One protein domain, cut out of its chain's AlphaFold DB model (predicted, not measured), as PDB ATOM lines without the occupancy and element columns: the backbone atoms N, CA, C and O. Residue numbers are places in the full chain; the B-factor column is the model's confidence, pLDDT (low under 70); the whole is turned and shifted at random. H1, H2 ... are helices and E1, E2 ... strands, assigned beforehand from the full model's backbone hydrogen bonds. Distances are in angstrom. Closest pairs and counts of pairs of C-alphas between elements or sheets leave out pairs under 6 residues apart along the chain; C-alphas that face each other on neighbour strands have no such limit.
ATOM      1  N   GLY A   4      31.109 -30.393 -56.803       63.31
ATOM      2  CA  GLY A   4      31.893 -30.823 -55.635       63.31
ATOM      3  C   GLY A   4      31.858 -32.337 -55.374       63.31
ATOM      4  O   GLY A   4      32.863 -32.917 -54.990       63.31
ATOM      5  N   ARG A   5      30.739 -33.019 -55.662       80.88
ATOM      6  CA  ARG A   5      30.594 -34.461 -55.369       80.88
ATOM      7  C   ARG A   5      31.352 -35.357 -56.341       80.88
ATOM      8  O   ARG A   5      31.784 -36.433 -55.947       80.88
ATOM      9  N   SER A   6      31.509 -34.928 -57.593       83.81
ATOM     10  CA  SER A   6      32.386 -35.626 -58.539       83.81
ATOM     11  C   SER A   6      33.846 -35.515 -58.111       83.81
ATOM     12  O   SER A   6      34.558 -36.508 -58.142       83.81
ATOM     13  N   PHE A   7      34.263 -34.344 -57.621       90.31
ATOM     14  CA  PHE A   7      35.627 -34.152 -57.136       90.31
ATOM     15  C   PHE A   7      35.913 -34.959 -55.859       90.31
ATOM     16  O   PHE A   7      36.942 -35.623 -55.774       90.31
ATOM     17  N   ASP A   8      34.975 -34.999 -54.905       91.75
ATOM     18  CA  ASP A   8      35.085 -35.870 -53.722       91.75
ATOM     19  C   ASP A   8      35.223 -37.354 -54.110       91.75
ATOM     20  O   ASP A   8      35.949 -38.105 -53.455       91.75
ATOM     21  N   ALA A   9      34.553 -37.788 -55.184       90.81
ATOM     22  CA  ALA A   9      34.668 -39.152 -55.689       90.81
ATOM     23  C   ALA A   9      36.053 -39.440 -56.280       90.81
ATOM     24  O   ALA A   9      36.631 -40.490 -55.988       90.81
ATOM     25  N   ASP A  10      36.617 -38.500 -57.038       92.38
ATOM     26  CA  ASP A  10      37.981 -38.618 -57.558       92.38
ATOM     27  C   ASP A  10      39.004 -38.701 -56.419       92.38
ATOM     28  O   ASP A  10      39.909 -39.535 -56.458       92.38
ATOM     29  N   VAL A  11      38.832 -37.897 -55.365       93.19
ATOM     30  CA  VAL A  11      39.650 -37.966 -54.145       93.19
ATOM     31  C   VAL A  11      39.519 -39.335 -53.473       93.19
ATOM     32  O   VAL A  11      40.530 -39.964 -53.147       93.19
ATOM     33  N   ALA A  12      38.295 -39.837 -53.303       93.06
ATOM     34  CA  ALA A  12      38.058 -41.146 -52.701       93.06
ATOM     35  C   ALA A  12      38.784 -42.264 -53.469       93.06
ATOM     36  O   ALA A  12      39.458 -43.097 -52.861       93.06
ATOM     37  N   ILE A  13      38.708 -42.245 -54.800       92.19
ATOM     38  CA  ILE A  13      39.294 -43.272 -55.666       92.19
ATOM     39  C   ILE A  13      40.814 -43.142 -55.733       92.19
ATOM     40  O   ILE A  13      41.524 -44.105 -55.451       92.19
ATOM     41  N   LYS A  14      41.325 -41.967 -56.107       92.81
ATOM     42  CA  LYS A  14      42.741 -41.779 -56.450       92.81
ATOM     43  C   LYS A  14      43.647 -41.612 -55.232       92.81
ATOM     44  O   LYS A  14      44.800 -42.028 -55.266       92.81
ATOM     45  N   ILE A  15      43.151 -40.980 -54.169       92.94
ATOM     46  CA  ILE A  15      43.956 -40.666 -52.980       92.94
ATOM     47  C   ILE A  15      43.710 -41.692 -51.875       92.94
ATOM     48  O   ILE A  15      44.653 -42.196 -51.252       92.94
ATOM     49  N   MET A  16      42.436 -41.998 -51.622       90.38
ATOM     50  CA  MET A  16      42.036 -42.856 -50.506       90.38
ATOM     51  C   MET A  16      41.924 -44.337 -50.895       90.38
ATOM     52  O   MET A  16      41.731 -45.164 -50.004       90.38
ATOM     53  N   ASN A  17      42.093 -44.685 -52.180       88.31
ATOM     54  CA  ASN A  17      41.934 -46.040 -52.728       88.31
ATOM     55  C   ASN A  17      40.594 -46.691 -52.336       88.31
ATOM     56  O   ASN A  17      40.520 -47.886 -52.049       88.31
ATOM     57  N   GLN A  18      39.530 -45.891 -52.286       88.25
ATOM     58  CA  GLN A  18      38.173 -46.346 -52.016       88.25
ATOM     59  C   GLN A  18      37.415 -46.502 -53.334       88.25
ATOM     60  O   GLN A  18      37.437 -45.616 -54.181       88.25
ATOM     61  N   HIS A  19      36.690 -47.610 -53.487       82.31
ATOM     62  CA  HIS A  19      35.795 -47.840 -54.622       82.31
ATOM     63  C   HIS A  19      34.338 -47.780 -54.146       82.31
ATOM     64  O   HIS A  19      33.723 -48.823 -53.903       82.31
ATOM     65  N   PRO A  20      33.786 -46.570 -53.927       75.69
ATOM     66  CA  PRO A  20      32.430 -46.420 -53.425       75.69
ATOM     67  C   PRO A  20      31.428 -46.936 -54.461       75.69
ATOM     68  O   PRO A  20      31.416 -46.492 -55.606       75.69
ATOM     69  N   GLN A  21      30.556 -47.858 -54.046       74.56
ATOM     70  CA  GLN A  21      29.462 -48.344 -54.895       74.56
ATOM     71  C   GLN A  21      28.347 -47.297 -55.056       74.56
ATOM     72  O   GLN A  21      27.670 -47.284 -56.077       74.56
ATOM     73  N   ASN A  22      28.199 -46.395 -54.076       77.69
ATOM     74  CA  ASN A  22      27.210 -45.318 -54.069       77.69
ATOM     75  C   ASN A  22      27.876 -43.970 -53.786       77.69
ATOM     76  O   ASN A  22      28.567 -43.819 -52.777       77.69
ATOM     77  N   ILE A  23      27.597 -42.973 -54.634       74.56
ATOM     78  CA  ILE A  23      28.147 -41.611 -54.504       74.56
ATOM     79  C   ILE A  23      27.723 -40.960 -53.185       74.56
ATOM     80  O   ILE A  23      28.469 -40.156 -52.647       74.56
ATOM     81  N   GLU A  24      26.559 -41.299 -52.633       75.88
ATOM     82  CA  GLU A  24      26.050 -40.735 -51.371       75.88
ATOM     83  C   GLU A  24      26.908 -41.100 -50.152       75.88
ATOM     84  O   GLU A  24      27.030 -40.293 -49.237       75.88
ATOM     85  N   ASN A  25      27.604 -42.239 -50.187       81.12
ATOM     86  CA  ASN A  25      28.457 -42.702 -49.088       81.12
ATOM     87  C   ASN A  25      29.876 -42.111 -49.123       81.12
ATOM     88  O   ASN A  25      30.715 -42.474 -48.299       81.12
ATOM     89  N   ILE A  26      30.168 -41.244 -50.094       85.88
ATOM     90  CA  ILE A  26      31.488 -40.632 -50.246       85.88
ATOM     91  C   ILE A  26      31.649 -39.517 -49.204       85.88
ATOM     92  O   ILE A  26      30.784 -38.629 -49.151       85.88
ATOM     93  N   PRO A  27      32.731 -39.536 -48.400       86.81
ATOM     94  CA  PRO A  27      33.052 -38.452 -47.477       86.81
ATOM     95  C   PRO A  27      33.191 -37.103 -48.190       86.81
ATOM     96  O   PRO A  27      33.541 -37.034 -49.368       86.81
ATOM     97  N   HIS A  28      32.921 -36.018 -47.477       87.19
ATOM     98  CA  HIS A  28      32.854 -34.671 -48.042       87.19
ATOM     99  C   HIS A  28      34.231 -34.000 -48.068       87.19
ATOM    100  O   HIS A  28      34.411 -32.906 -47.543       87.19
ATOM    101  N   TYR A  29      35.216 -34.659 -48.676       89.94
ATOM    102  CA  TYR A  29      36.626 -34.262 -48.631       89.94
ATOM    103  C   TYR A  29      36.889 -32.792 -48.982       89.94
ATOM    104  O   TYR A  29      37.687 -32.131 -48.325       89.94
ATOM    105  N   SER A  30      36.227 -32.262 -50.007       89.81
ATOM    106  CA  SER A  30      36.464 -30.906 -50.508       89.81
ATOM    107  C   SER A  30      35.750 -29.802 -49.724       89.81
ATOM    108  O   SER A  30      36.013 -28.619 -49.963       89.81
ATOM    109  N   THR A  31      34.876 -30.155 -48.777       82.19
ATOM    110  CA  THR A  31      34.075 -29.192 -47.998       82.19
ATOM    111  C   THR A  31      34.152 -29.389 -46.484       82.19
ATOM    112  O   THR A  31      34.023 -28.412 -45.755       82.19
ATOM    113  N   ASP A  32      34.370 -30.613 -46.002       82.12
ATOM    114  CA  ASP A  32      34.506 -30.952 -44.584       82.12
ATOM    115  C   ASP A  32      35.985 -31.096 -44.202       82.12
ATOM    116  O   ASP A  32      36.747 -31.850 -44.812       82.12
ATOM    117  N   ILE A  33      36.409 -30.358 -43.174       78.31
ATOM    118  CA  ILE A  33      37.817 -30.318 -42.769       78.31
ATOM    119  C   ILE A  33      38.298 -31.620 -42.122       78.31
ATOM    120  O   ILE A  33      39.469 -31.971 -42.275       78.31
ATOM    121  N   TYR A  34      37.430 -32.365 -41.436       78.00
ATOM    122  CA  TYR A  34      37.804 -33.631 -40.807       78.00
ATOM    123  C   TYR A  34      38.014 -34.719 -41.859       78.00
ATOM    124  O   TYR A  34      38.972 -35.494 -41.771       78.00
ATOM    125  N   ASP A  35      37.169 -34.749 -42.887       80.88
ATOM    126  CA  ASP A  35      37.346 -35.627 -44.038       80.88
ATOM    127  C   ASP A  35      38.595 -35.254 -44.840       80.88
ATOM    128  O   ASP A  35      39.411 -36.137 -45.130       80.88
ATOM    129  N   ALA A  36      38.826 -33.965 -45.110       81.75
ATOM    130  CA  ALA A  36      40.058 -33.489 -45.743       81.75
ATOM    131  C   ALA A  36      41.312 -33.884 -44.946       81.75
ATOM    132  O   ALA A  36      42.343 -34.234 -45.522       81.75
ATOM    133  N   TYR A  37      41.247 -33.899 -43.614       80.19
ATOM    134  CA  TYR A  37      42.388 -34.290 -42.784       80.19
ATOM    135  C   TYR A  37      42.803 -35.755 -42.986       80.19
ATOM    136  O   TYR A  37      43.987 -36.091 -42.891       80.19
ATOM    137  N   LYS A  38      41.864 -36.645 -43.335       85.12
ATOM    138  CA  LYS A  38      42.187 -38.047 -43.664       85.12
ATOM    139  C   LYS A  38      43.167 -38.133 -44.841       85.12
ATOM    140  O   LYS A  38      44.020 -39.020 -44.854       85.12
ATOM    141  N   ILE A  39      43.105 -37.174 -45.768       90.44
ATOM    142  CA  ILE A  39      44.062 -37.032 -46.871       90.44
ATOM    143  C   ILE A  39      45.440 -36.652 -46.331       90.44
ATOM    144  O   ILE A  39      46.428 -37.302 -46.665       90.44
ATOM    145  N   ILE A  40      45.524 -35.656 -45.444       84.50
ATOM    146  CA  ILE A  40      46.794 -35.259 -44.814       84.50
ATOM    147  C   ILE A  40      47.455 -36.462 -44.132       84.50
ATOM    148  O   ILE A  40      48.625 -36.745 -44.398       84.50
ATOM    149  N   ASN A  41      46.696 -37.213 -43.330       82.50
ATOM    150  CA  ASN A  41      47.192 -38.413 -42.657       82.50
ATOM    151  C   ASN A  41      47.703 -39.453 -43.669       82.50
ATOM    152  O   ASN A  41      48.798 -39.998 -43.509       82.50
ATOM    153  N   ARG A  42      46.956 -39.694 -44.754       88.12
ATOM    154  CA  ARG A  42      47.373 -40.597 -45.836       88.12
ATOM    155  C   ARG A  42      48.708 -40.171 -46.450       88.12
ATOM    156  O   ARG A  42      49.573 -41.019 -46.666       88.12
ATOM    157  N   PHE A  43      48.921 -38.885 -46.693       87.69
ATOM    158  CA  PHE A  43      50.184 -38.379 -47.234       87.69
ATOM    159  C   PHE A  43      51.335 -38.457 -46.220       87.69
ATOM    160  O   PHE A  43      52.438 -38.874 -46.582       87.69
ATOM    161  N   GLN A  44      51.078 -38.175 -44.943       80.38
ATOM    162  CA  GLN A  44      52.072 -38.291 -43.869       80.38
ATOM    163  C   GLN A  44      52.565 -39.725 -43.667       80.38
ATOM    164  O   GLN A  44      53.769 -39.927 -43.518       80.38
ATOM    165  N   THR A  45      51.691 -40.735 -43.784       81.50
ATOM    166  CA  THR A  45      52.133 -42.149 -43.782       81.50
ATOM    167  C   THR A  45      53.081 -42.489 -44.941       81.50
ATOM    168  O   THR A  45      53.848 -43.439 -44.847       81.50
ATOM    169  N   ASN A  46      53.079 -41.691 -46.016       83.81
ATOM    170  CA  ASN A  46      53.980 -41.823 -47.164       83.81
ATOM    171  C   ASN A  46      55.173 -40.844 -47.119       83.81
ATOM    172  O   ASN A  46      55.791 -40.577 -48.161       83.81
ATOM    173  N   ASN A  47      55.506 -40.329 -45.929       83.25
ATOM    174  CA  ASN A  47      56.601 -39.394 -45.658       83.25
ATOM    175  C   ASN A  47      56.470 -38.026 -46.348       83.25
ATOM    176  O   ASN A  47      57.478 -37.398 -46.673       83.25
ATOM    177  N   TRP A  48      55.242 -37.559 -46.573       86.25
ATOM    178  CA  TRP A  48      54.992 -36.170 -46.952       86.25
ATOM    179  C   TRP A  48      54.698 -35.317 -45.714       86.25
ATOM    180  O   TRP A  48      53.913 -35.719 -44.858       86.25
ATOM    181  N   SER A  49      55.262 -34.114 -45.617       79.25
ATOM    182  CA  SER A  49      54.787 -33.106 -44.664       79.25
ATOM    183  C   SER A  49      53.766 -32.185 -45.327       79.25
ATOM    184  O   SER A  49      53.903 -31.843 -46.498       79.25
ATOM    185  N   CYS A  50      52.743 -31.783 -44.573       82.25
ATOM    186  CA  CYS A  50      51.722 -30.839 -45.017       82.25
ATOM    187  C   CYS A  50      51.858 -29.527 -44.242       82.25
ATOM    188  O   CYS A  50      51.938 -29.530 -43.008       82.25
ATOM    189  N   HIS A  51      51.887 -28.418 -44.970       78.38
ATOM    190  CA  HIS A  51      51.923 -27.068 -44.429       78.38
ATOM    191  C   HIS A  51      50.734 -26.295 -44.973       78.38
ATOM    192  O   HIS A  51      50.496 -26.305 -46.182       78.38
ATOM    193  N   VAL A  52      50.018 -25.614 -44.088       71.25
ATOM    194  CA  VAL A  52      48.896 -24.758 -44.466       71.25
ATOM    195  C   VAL A  52      49.242 -23.329 -44.097       71.25
ATOM    196  O   VAL A  52      49.754 -23.060 -43.008       71.25
ATOM    197  N   ASN A  53      48.982 -22.427 -45.030       73.75
ATOM    198  CA  ASN A  53      49.138 -20.997 -44.867       73.75
ATOM    199  C   ASN A  53      47.847 -20.315 -45.322       73.75
ATOM    200  O   ASN A  53      47.255 -20.728 -46.318       73.75
ATOM    201  N   ALA A  54      47.396 -19.316 -44.577       69.38
ATOM    202  CA  ALA A  54      46.237 -18.516 -44.937       69.38
ATOM    203  C   ALA A  54      46.701 -17.089 -45.233       69.38
ATOM    204  O   ALA A  54      47.489 -16.528 -44.471       69.38
ATOM    205  N   LYS A  55      46.210 -16.516 -46.331       63.53
ATOM    206  CA  LYS A  55      46.499 -15.143 -46.746       63.53
ATOM    207  C   LYS A  55      45.206 -14.456 -47.154       63.53
ATOM    208  O   LYS A  55      44.429 -15.006 -47.932       63.53
ATOM    209  N   VAL A  56      44.987 -13.255 -46.630       60.59
ATOM    210  CA  VAL A  56      43.931 -12.363 -47.114       60.59
ATOM    211  C   VAL A  56      44.462 -11.658 -48.361       60.59
ATOM    212  O   VAL A  56      45.553 -11.088 -48.349       60.59
ATOM    213  N   MET A  57      43.724 -11.764 -49.459       69.88
ATOM    214  CA  MET A  57      44.046 -11.131 -50.734       69.88
ATOM    215  C   MET A  57      43.636  -9.653 -50.716       69.88
ATOM    216  O   MET A  57      42.840  -9.220 -49.885       69.88
ATOM    217  N   THR A  58      44.163  -8.861 -51.649       56.56
ATOM    218  CA  THR A  58      43.899  -7.411 -51.731       56.56
ATOM    219  C   THR A  58      42.433  -7.059 -52.003       56.56
ATOM    220  O   THR A  58      42.013  -5.940 -51.730       56.56
ATOM    221  N   ASP A  59      41.647  -8.003 -52.516       68.38
ATOM    222  CA  ASP A  59      40.200  -7.891 -52.717       68.38
ATOM    223  C   ASP A  59      39.378  -8.299 -51.473       68.38
ATOM    224  O   ASP A  59      38.150  -8.321 -51.523       68.38
ATOM    225  N   GLY A  60      40.043  -8.614 -50.356       54.62
ATOM    226  CA  GLY A  60      39.425  -9.036 -49.099       54.62
ATOM    227  C   GLY A  60      39.089 -10.526 -49.026       54.62
ATOM    228  O   GLY A  60      38.558 -10.972 -48.008       54.62
ATOM    229  N   ASN A  61      39.397 -11.316 -50.060       68.19
ATOM    230  CA  ASN A  61      39.124 -12.751 -50.052       68.19
ATOM    231  C   ASN A  61      40.185 -13.524 -49.260       68.19
ATOM    232  O   ASN A  61      41.388 -13.344 -49.450       68.19
ATOM    233  N   LEU A  62      39.740 -14.437 -48.395       67.12
ATOM    234  CA  LEU A  62      40.626 -15.359 -47.689       67.12
ATOM    235  C   LEU A  62      41.016 -16.519 -48.612       67.12
ATOM    236  O   LEU A  62      40.155 -17.219 -49.140       67.12
ATOM    237  N   MET A  63      42.318 -16.738 -48.782       77.50
ATOM    238  CA  MET A  63      42.869 -17.831 -49.578       77.50
ATOM    239  C   MET A  63      43.756 -18.725 -48.717       77.50
ATOM    240  O   MET A  63      44.565 -18.256 -47.917       77.50
ATOM    241  N   TYR A  64      43.640 -20.032 -48.924       80.75
ATOM    242  CA  TYR A  64      44.452 -21.044 -48.264       80.75
ATOM    243  C   TYR A  64      45.462 -21.616 -49.247       80.75
ATOM    244  O   TYR A  64      45.095 -22.156 -50.288       80.75
ATOM    245  N   LYS A  65      46.739 -21.531 -48.888       83.50
ATOM    246  CA  LYS A  65      47.853 -22.190 -49.558       83.50
ATOM    247  C   LYS A  65      48.190 -23.474 -48.814       83.50
ATOM    248  O   LYS A  65      48.622 -23.431 -47.661       83.50
ATOM    249  N   VAL A  66      48.052 -24.613 -49.480       86.62
ATOM    250  CA  VAL A  66      48.444 -25.916 -48.927       86.62
ATOM    251  C   VAL A  66      49.646 -26.438 -49.685       86.62
ATOM    252  O   VAL A  66      49.625 -26.506 -50.912       86.62
ATOM    253  N   ARG A  67      50.684 -26.830 -48.949       87.19
ATOM    254  CA  ARG A  67      51.936 -27.349 -49.488       87.19
ATOM    255  C   ARG A  67      52.222 -28.748 -48.951       87.19
ATOM    256  O   ARG A  67      52.363 -28.920 -47.741       87.19
ATOM    257  N   PHE A  68      52.407 -29.703 -49.858       88.31
ATOM    258  CA  PHE A  68      52.967 -31.020 -49.560       88.31
ATOM    259  C   PHE A  68      54.458 -31.054 -49.923       88.31
ATOM    260  O   PHE A  68      54.847 -30.670 -51.027       88.31
ATOM    261  N   LEU A  69      55.296 -31.506 -48.989       85.12
ATOM    262  CA  LEU A  69      56.748 -31.626 -49.152       85.12
ATOM    263  C   LEU A  69      57.210 -33.062 -48.911       85.12
ATOM    264  O   LEU A  69      56.823 -33.674 -47.919       85.12
ATOM    265  N   LYS A  70      58.090 -33.575 -49.770       88.19
ATOM    266  CA  LYS A  70      58.779 -34.855 -49.567       88.19
ATOM    267  C   LYS A  70      60.182 -34.775 -50.140       88.19
ATOM    268  O   LYS A  70      60.350 -34.663 -51.349       88.19
ATOM    269  N   GLN A  71      61.195 -34.866 -49.280       84.81
ATOM    270  CA  GLN A  71      62.597 -34.686 -49.674       84.81
ATOM    271  C   GLN A  71      62.793 -33.351 -50.422       84.81
ATOM    272  O   GLN A  71      62.585 -32.294 -49.835       84.81
ATOM    273  N   LYS A  72      63.165 -33.398 -51.709       82.50
ATOM    274  CA  LYS A  72      63.321 -32.231 -52.587       82.50
ATOM    275  C   LYS A  72      62.073 -31.932 -53.419       82.50
ATOM    276  O   LYS A  72      62.134 -31.075 -54.283       82.50
ATOM    277  N   LEU A  73      60.962 -32.629 -53.209       85.31
ATOM    278  CA  LEU A  73      59.730 -32.424 -53.965       85.31
ATOM    279  C   LEU A  73      58.788 -31.505 -53.194       85.31
ATOM    280  O   LEU A  73      58.592 -31.668 -51.986       85.31
ATOM    281  N   LYS A  74      58.181 -30.566 -53.915       89.19
ATOM    282  CA  LYS A  74      57.148 -29.663 -53.414       89.19
ATOM    283  C   LYS A  74      55.970 -29.646 -54.372       89.19
ATOM    284  O   LYS A  74      56.159 -29.448 -55.566       89.19
ATOM    285  N   CYS A  75      54.768 -29.750 -53.828       91.12
ATOM    286  CA  CYS A  75      53.538 -29.390 -54.522       91.12
ATOM    287  C   CYS A  75      52.788 -28.362 -53.673       91.12
ATOM    288  O   CYS A  75      52.741 -28.496 -52.448       91.12
ATOM    289  N   GLU A  76      52.247 -27.316 -54.292       91.75
ATOM    290  CA  GLU A  76      51.441 -26.314 -53.597       91.75
ATOM    291  C   GLU A  76      50.274 -25.839 -54.461       91.75
ATOM    292  O   GLU A  76      50.455 -25.600 -55.649       91.75
ATOM    293  N   GLN A  77      49.101 -25.688 -53.849       91.31
ATOM    294  CA  GLN A  77      47.905 -25.128 -54.479       91.31
ATOM    295  C   GLN A  77      47.262 -24.085 -53.569       91.31
ATOM    296  O   GLN A  77      47.482 -24.072 -52.351       91.31
ATOM    297  N   PHE A  78      46.462 -23.217 -54.183       86.62
ATOM    298  CA  PHE A  78      45.672 -22.193 -53.513       86.62
ATOM    299  C   PHE A  78      44.184 -22.471 -53.719       86.62
ATOM    300  O   PHE A  78      43.769 -22.760 -54.839       86.62
ATOM    301  N   ALA A  79      43.375 -22.335 -52.669       87.19
ATOM    302  CA  ALA A  79      41.921 -22.380 -52.798       87.19
ATOM    303  C   ALA A  79      41.218 -21.476 -51.770       87.19
ATOM    304  O   ALA A  79      41.805 -21.168 -50.731       87.19
ATOM    305  N   PRO A  80      39.948 -21.098 -52.010       81.56
ATOM    306  CA  PRO A  80      39.168 -20.281 -51.075       81.56
ATOM    307  C   PRO A  80      38.865 -20.967 -49.734       81.56
ATOM    308  O   PRO A  80      38.554 -20.301 -48.754       81.56
ATOM    309  N   THR A  81      38.946 -22.299 -49.667       81.81
ATOM    310  CA  THR A  81      38.735 -23.060 -48.430       81.81
ATOM    311  C   THR A  81      39.884 -24.028 -48.183       81.81
ATOM    312  O   THR A  81      40.480 -24.577 -49.114       81.81
ATOM    313  N   MET A  82      40.192 -24.269 -46.907       82.50
ATOM    314  CA  MET A  82      41.242 -25.208 -46.512       82.50
ATOM    315  C   MET A  82      40.985 -26.647 -47.006       82.50
ATOM    316  O   MET A  82      41.914 -27.227 -47.570       82.50
ATOM    317  N   PRO A  83      39.773 -27.234 -46.876       86.81
ATOM    318  CA  PRO A  83      39.490 -28.586 -47.377       86.81
ATOM    319  C   PRO A  83      39.719 -28.724 -48.886       86.81
ATOM    320  O   PRO A  83      40.338 -29.687 -49.343       86.81
ATOM    321  N   MET A  84      39.300 -27.715 -49.658       90.31
ATOM    322  CA  MET A  84      39.516 -27.682 -51.101       90.31
ATOM    323  C   MET A  84      41.005 -27.598 -51.438       90.31
ATOM    324  O   MET A  84      41.488 -28.382 -52.252       90.31
ATOM    325  N   ALA A  85      41.752 -26.710 -50.774       88.81
ATOM    326  CA  ALA A  85      43.191 -26.577 -50.988       88.81
ATOM    327  C   ALA A  85      43.932 -27.888 -50.672       88.81
ATOM    328  O   ALA A  85      44.818 -28.283 -51.424       88.81
ATOM    329  N   ILE A  86      43.537 -28.610 -49.615       90.56
ATOM    330  CA  ILE A  86      44.098 -29.931 -49.286       90.56
ATOM    331  C   ILE A  86      43.840 -30.928 -50.418       90.56
ATOM    332  O   ILE A  86      44.778 -31.584 -50.874       90.56
ATOM    333  N   CYS A  87      42.589 -31.040 -50.872       94.88
ATOM    334  CA  CYS A  87      42.209 -31.979 -51.926       94.88
ATOM    335  C   CYS A  87      42.918 -31.673 -53.248       94.88
ATOM    336  O   CYS A  87      43.437 -32.588 -53.884       94.88
ATOM    337  N   MET A  88      42.982 -30.397 -53.636       95.12
ATOM    338  CA  MET A  88      43.654 -29.958 -54.859       95.12
ATOM    339  C   MET A  88      45.150 -30.259 -54.811       95.12
ATOM    340  O   MET A  88      45.659 -30.908 -55.721       95.12
ATOM    341  N   THR A  89      45.855 -29.866 -53.741       95.06
ATOM    342  CA  THR A  89      47.295 -30.150 -53.637       95.06
ATOM    343  C   THR A  89      47.557 -31.653 -53.608       95.06
ATOM    344  O   THR A  89      48.494 -32.124 -54.245       95.06
ATOM    345  N   ALA A  90      46.736 -32.431 -52.897       94.69
ATOM    346  CA  ALA A  90      46.874 -33.882 -52.860       94.69
ATOM    347  C   ALA A  90      46.674 -34.522 -54.243       94.69
ATOM    348  O   ALA A  90      47.435 -35.416 -54.608       94.69
ATOM    349  N   MET A  91      45.693 -34.048 -55.017       95.31
ATOM    350  CA  MET A  91      45.443 -34.544 -56.369       95.31
ATOM    351  C   MET A  91      46.613 -34.227 -57.301       95.31
ATOM    352  O   MET A  91      47.129 -35.135 -57.943       95.31
ATOM    353  N   SER A  92      47.117 -32.990 -57.268       93.62
ATOM    354  CA  SER A  92      48.316 -32.590 -58.012       93.62
ATOM    355  C   SER A  92      49.530 -33.465 -57.683       93.62
ATOM    356  O   SER A  92      50.299 -33.809 -58.575       93.62
ATOM    357  N   VAL A  93      49.703 -33.904 -56.429       91.62
ATOM    358  CA  VAL A  93      50.781 -34.855 -56.102       91.62
ATOM    359  C   VAL A  93      50.565 -36.218 -56.769       91.62
ATOM    360  O   VAL A  93      51.534 -36.794 -57.264       91.62
ATOM    361  N   ILE A  94      49.335 -36.744 -56.783       91.56
ATOM    362  CA  ILE A  94      49.016 -38.027 -57.438       91.56
ATOM    363  C   ILE A  94      49.195 -37.939 -58.956       91.56
ATOM    364  O   ILE A  94      49.721 -38.874 -59.558       91.56
ATOM    365  N   ASP A  95      48.825 -36.809 -59.552       91.56
ATOM    366  CA  ASP A  95      48.956 -36.556 -60.988       91.56
ATOM    367  C   ASP A  95      50.408 -36.200 -61.402       91.56
ATOM    368  O   ASP A  95      50.704 -36.051 -62.586       91.56
ATOM    369  N   GLY A  96      51.349 -36.126 -60.447       85.75
ATOM    370  CA  GLY A  96      52.778 -35.910 -60.707       85.75
ATOM    371  C   GLY A  96      53.191 -34.444 -60.878       85.75
ATOM    372  O   GLY A  96      54.299 -34.161 -61.333       85.75
ATOM    373  N   GLU A  97      52.336 -33.500 -60.490       87.44
ATOM    374  CA  GLU A  97      52.524 -32.051 -60.627       87.44
ATOM    375  C   GLU A  97      53.330 -31.459 -59.451       87.44
ATOM    376  O   GLU A  97      52.883 -30.564 -58.727       87.44
ATOM    377  N   TYR A  98      54.533 -31.979 -59.212       79.62
ATOM    378  CA  TYR A  98      55.446 -31.469 -58.186       79.62
ATOM    379  C   TYR A  98      56.727 -30.896 -58.797       79.62
ATOM    380  O   TYR A  98      57.219 -31.343 -59.830       79.62
ATOM    381  N   THR A  99      57.299 -29.902 -58.124       79.69
ATOM    382  CA  THR A  99      58.533 -29.221 -58.531       79.69
ATOM    383  C   THR A  99      59.680 -29.565 -57.593       79.69
ATOM    384  O   THR A  99      59.458 -29.761 -56.394       79.69
ATOM    385  N   GLU A 100      60.913 -29.553 -58.098       77.12
ATOM    386  CA  GLU A 100      62.094 -29.593 -57.237       77.12
ATOM    387  C   GLU A 100      62.204 -28.306 -56.402       77.12
ATOM    388  O   GLU A 100      62.130 -27.186 -56.908       77.12
ATOM    389  N   TYR A 101      62.363 -28.471 -55.094       58.81
ATOM    390  CA  TYR A 101      62.514 -27.400 -54.127       58.81
ATOM    391  C   TYR A 101      63.994 -27.154 -53.844       58.81
ATOM    392  O   TYR A 101      64.685 -27.997 -53.268       58.81
ATOM    393  N   ILE A 102      64.457 -25.960 -54.207       56.91
ATOM    394  CA  ILE A 102      65.718 -25.392 -53.735       56.91
ATOM    395  C   ILE A 102      65.344 -24.383 -52.653       56.91
ATOM    396  O   ILE A 102      64.593 -23.446 -52.920       56.91
ATOM    397  N   SER A 103      65.842 -24.603 -51.436       47.97
ATOM    398  CA  SER A 103      65.701 -23.679 -50.311       47.97
ATOM    399  C   SER A 103      66.137 -22.276 -50.729       47.97
ATOM    400  O   SER A 103      67.329 -22.023 -50.878       47.97
ATOM    401  N   LYS A 104      65.176 -21.376 -50.929       46.69
ATOM    402  CA  LYS A 104      65.424 -19.938 -50.972       46.69
ATOM    403  C   LYS A 104      64.732 -19.344 -49.759       46.69
ATOM    404  O   LYS A 104      63.512 -19.449 -49.635       46.69
ATOM    405  N   GLU A 105      65.536 -18.805 -48.853       37.16
ATOM    406  CA  GLU A 105      65.076 -17.869 -47.836       37.16
ATOM    407  C   GLU A 105      64.485 -16.681 -48.598       37.16
ATOM    408  O   GLU A 105      65.218 -15.966 -49.273       37.16
ATOM    409  N   ASN A 106      63.160 -16.546 -48.602       41.44
ATOM    410  CA  ASN A 106      62.513 -15.348 -49.118       41.44
ATOM    411  C   ASN A 106      61.883 -14.603 -47.948       41.44
ATOM    412  O   ASN A 106      61.049 -15.146 -47.219       41.44
ATOM    413  N   GLU A 107      62.367 -13.373 -47.827       43.09
ATOM    414  CA  GLU A 107      61.919 -12.251 -47.021       43.09
ATOM    415  C   GLU A 107      60.463 -11.852 -47.354       43.09
ATOM    416  O   GLU A 107      59.976 -12.079 -48.464       43.09
ATOM    417  N   ASP A 108      59.800 -11.248 -46.364       36.44
ATOM    418  CA  ASP A 108      58.623 -10.372 -46.475       36.44
ATOM    419  C   ASP A 108      57.305 -10.931 -47.037       36.44
ATOM    420  O   ASP A 108      56.732 -10.410 -47.995       36.44
ATOM    421  N   ASP A 109      56.716 -11.913 -46.352       37.44
ATOM    422  CA  ASP A 109      55.284 -12.205 -46.496       37.44
ATOM    423  C   ASP A 109      54.678 -12.405 -45.096       37.44
ATOM    424  O   ASP A 109      55.052 -13.346 -44.386       37.44
ATOM    425  N   LEU A 110      53.758 -11.516 -44.685       38.41
ATOM    426  CA  LEU A 110      52.927 -11.653 -43.476       38.41
ATOM    427  C   LEU A 110      52.079 -12.918 -43.617       38.41
ATOM    428  O   LEU A 110      50.961 -12.905 -44.127       38.41
ATOM    429  N   SER A 111      52.669 -14.050 -43.262       35.91
ATOM    430  CA  SER A 111      52.159 -15.354 -43.638       35.91
ATOM    431  C   SER A 111      52.289 -16.284 -42.437       35.91
ATOM    432  O   SER A 111      53.376 -16.558 -41.929       35.91
ATOM    433  N   ILE A 112      51.148 -16.753 -41.937       40.84
ATOM    434  CA  ILE A 112      51.113 -17.657 -40.788       40.84
ATOM    435  C   ILE A 112      51.193 -19.079 -41.335       40.84
ATOM    436  O   ILE A 112      50.270 -19.570 -41.982       40.84
ATOM    437  N   SER A 113      52.325 -19.742 -41.102       40.84
ATOM    438  CA  SER A 113      52.554 -21.130 -41.512       40.84
ATOM    439  C   SER A 113      52.392 -22.070 -40.324       40.84
ATOM    440  O   SER A 113      53.151 -21.985 -39.358       40.84
ATOM    441  N   LYS A 114      51.478 -23.041 -40.427       50.31
ATOM    442  CA  LYS A 114      51.347 -24.132 -39.450       50.31
ATOM    443  C   LYS A 114      51.680 -25.472 -40.105       50.31
ATOM    444  O   LYS A 114      51.108 -25.839 -41.134       50.31
ATOM    445  N   LYS A 115      52.621 -26.215 -39.508       49.56
ATOM    446  CA  LYS A 115      52.868 -27.622 -39.857       49.56
ATOM    447  C   LYS A 115      51.736 -28.462 -39.275       49.56
ATOM    448  O   LYS A 115      51.447 -28.359 -38.083       49.56
ATOM    449  N   MET A 116      51.123 -29.301 -40.099       53.47
ATOM    450  CA  MET A 116      49.998 -30.125 -39.662       53.47
ATOM    451  C   MET A 116      50.516 -31.364 -38.911       53.47
ATOM    452  O   MET A 116      51.388 -32.059 -39.450       53.47
ATOM    453  N   PRO A 117      50.043 -31.649 -37.682       46.81
ATOM    454  CA  PRO A 117      50.418 -32.859 -36.953       46.81
ATOM    455  C   PRO A 117      49.840 -34.117 -37.617       46.81
ATOM    456  O   PRO A 117      48.864 -34.042 -38.365       46.81
ATOM    457  N   GLN A 118      50.446 -35.272 -37.341       43.88
ATOM    458  CA  GLN A 118      49.881 -36.581 -37.676       43.88
ATOM    459  C   GLN A 118      48.947 -37.001 -36.540       43.88
ATOM    460  O   GLN A 118      49.364 -36.997 -35.384       43.88
ATOM    461  N   ILE A 119      47.688 -37.315 -36.850       48.84
ATOM    462  CA  ILE A 119      46.660 -37.566 -35.828       48.84
ATOM    463  C   ILE A 119      46.277 -39.048 -35.835       48.84
ATOM    464  O   ILE A 119      45.807 -39.559 -36.853       48.84
ATOM    465  N   GLY A 120      46.417 -39.729 -34.695       35.97
ATOM    466  CA  GLY A 120      45.554 -40.870 -34.366       35.97
ATOM    467  C   GLY A 120      44.199 -40.302 -33.965       35.97
ATOM    468  O   GLY A 120      44.197 -39.365 -33.185       35.97
ATOM    469  N   VAL A 121      43.103 -40.779 -34.569       32.62
ATOM    470  CA  VAL A 121      41.741 -40.197 -34.554       32.62
ATOM    471  C   VAL A 121      41.223 -39.893 -33.136       32.62
ATOM    472  O   VAL A 121      40.365 -40.581 -32.601       32.62
ATOM    473  N   GLU A 122      41.717 -38.821 -32.541       31.11
ATOM    474  CA  GLU A 122      41.177 -38.140 -31.382       31.11
ATOM    475  C   GLU A 122      40.919 -36.717 -31.858       31.11
ATOM    476  O   GLU A 122      41.774 -36.086 -32.487       31.11
ATOM    477  N   LYS A 123      39.675 -36.267 -31.681       32.66
ATOM    478  CA  LYS A 123      39.214 -34.941 -32.091       32.66
ATOM    479  C   LYS A 123      40.229 -33.899 -31.628       32.66
ATOM    480  O   LYS A 123      40.412 -33.717 -30.431       32.66
TER     481      LYS A 123
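AT A GLANCE: This is residues 4 to 123 of the 170 residues of the protein "Phage_ABA_S domain-containing protein" of marine sediment metagenome (UniProt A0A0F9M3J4). A twisted antiparallel sheet of four strands forms a wall, with H3 packed over E3 and E2 on one face and H2 next to it on the same face, over E1. H1 packs on H3 as the part farther out, off the sheet, and a long link, residues 95 to 111, takes the backbone from H3 past edge strand E3 to E4 at the opposite edge. The printed part has 120 residues, with three named helices and four named strands in the order H1 H2 E1 E2 E3 H3 E4; the sheet's order is E3 E2 E1 E4, and the class is mixed, helices and strands. It is compact, with a radius of gyration of the C-alphas of 14.7 A and spans of 49 by 34 by 30 A.

IN THESE COORDINATES: Begin with the sheet: find C-alpha 62 at (40.626, -15.359, -47.689), where E2, residues 62 to 70, starts its 26.7 A. E1 is residues 49 to 56, 23.5 A; E3 is residues 73 to 79, 20.5 A; E4 is residues 112 to 115, ending at C-alpha 115 at (52.868, -27.622, -39.857). H3, residues 82 to 94, and H2, residues 33 to 45, each measure 18.6 A. H1, residues 4 to 14, starts at C-alpha 4 at (31.893, -30.823, -55.635) and measures 15.4 A.

HOW THE PARTS SIT: Look first at E1, E2 and E3, a meander, each strand the antiparallel neighbour of the one before, in two hairpins. Between E2 and E1, N 65 and O 53 are 2.7 A apart; between E3 and E2, N 64 and O 79 are 2.8 A apart. E4 is antiparallel to E1, with N 114 and O 52 at 3.1 A. H2 and H3 on one face give two layers, helices on one face of a sheet. H3 has a height over the sheet of 7.4 A and runs slantwise to the strands, at 35 degrees to E3 on the local plane; its closest C-alphas to E3 are those of Ala 85 and Ala 79, 4.7 A. H2 touches H3, closest at the C-alphas of Ala 36 and Pro 83, 5.2 A, at a shallow tilt of 33 degrees, only just short of steep. H1 touches H3 at the C-alphas of Val 11 and Cys 87, 6.9 A, and is not on the sheet. Every O i to N i+4 pair is within hydrogen-bond range in H1 and H3, and 8 of 9 in H2.

THE WHOLE: The C-alphas farthest apart, those of Gln 21 and Glu 107, are 49.2 A apart. The printed part has no cut; the links H1 to H2 and H3 to E4 are long. Mean pLDDT of the printed part is 75.6, and residue 4, residues 54 to 62 and residues 101 to 123 are under 70.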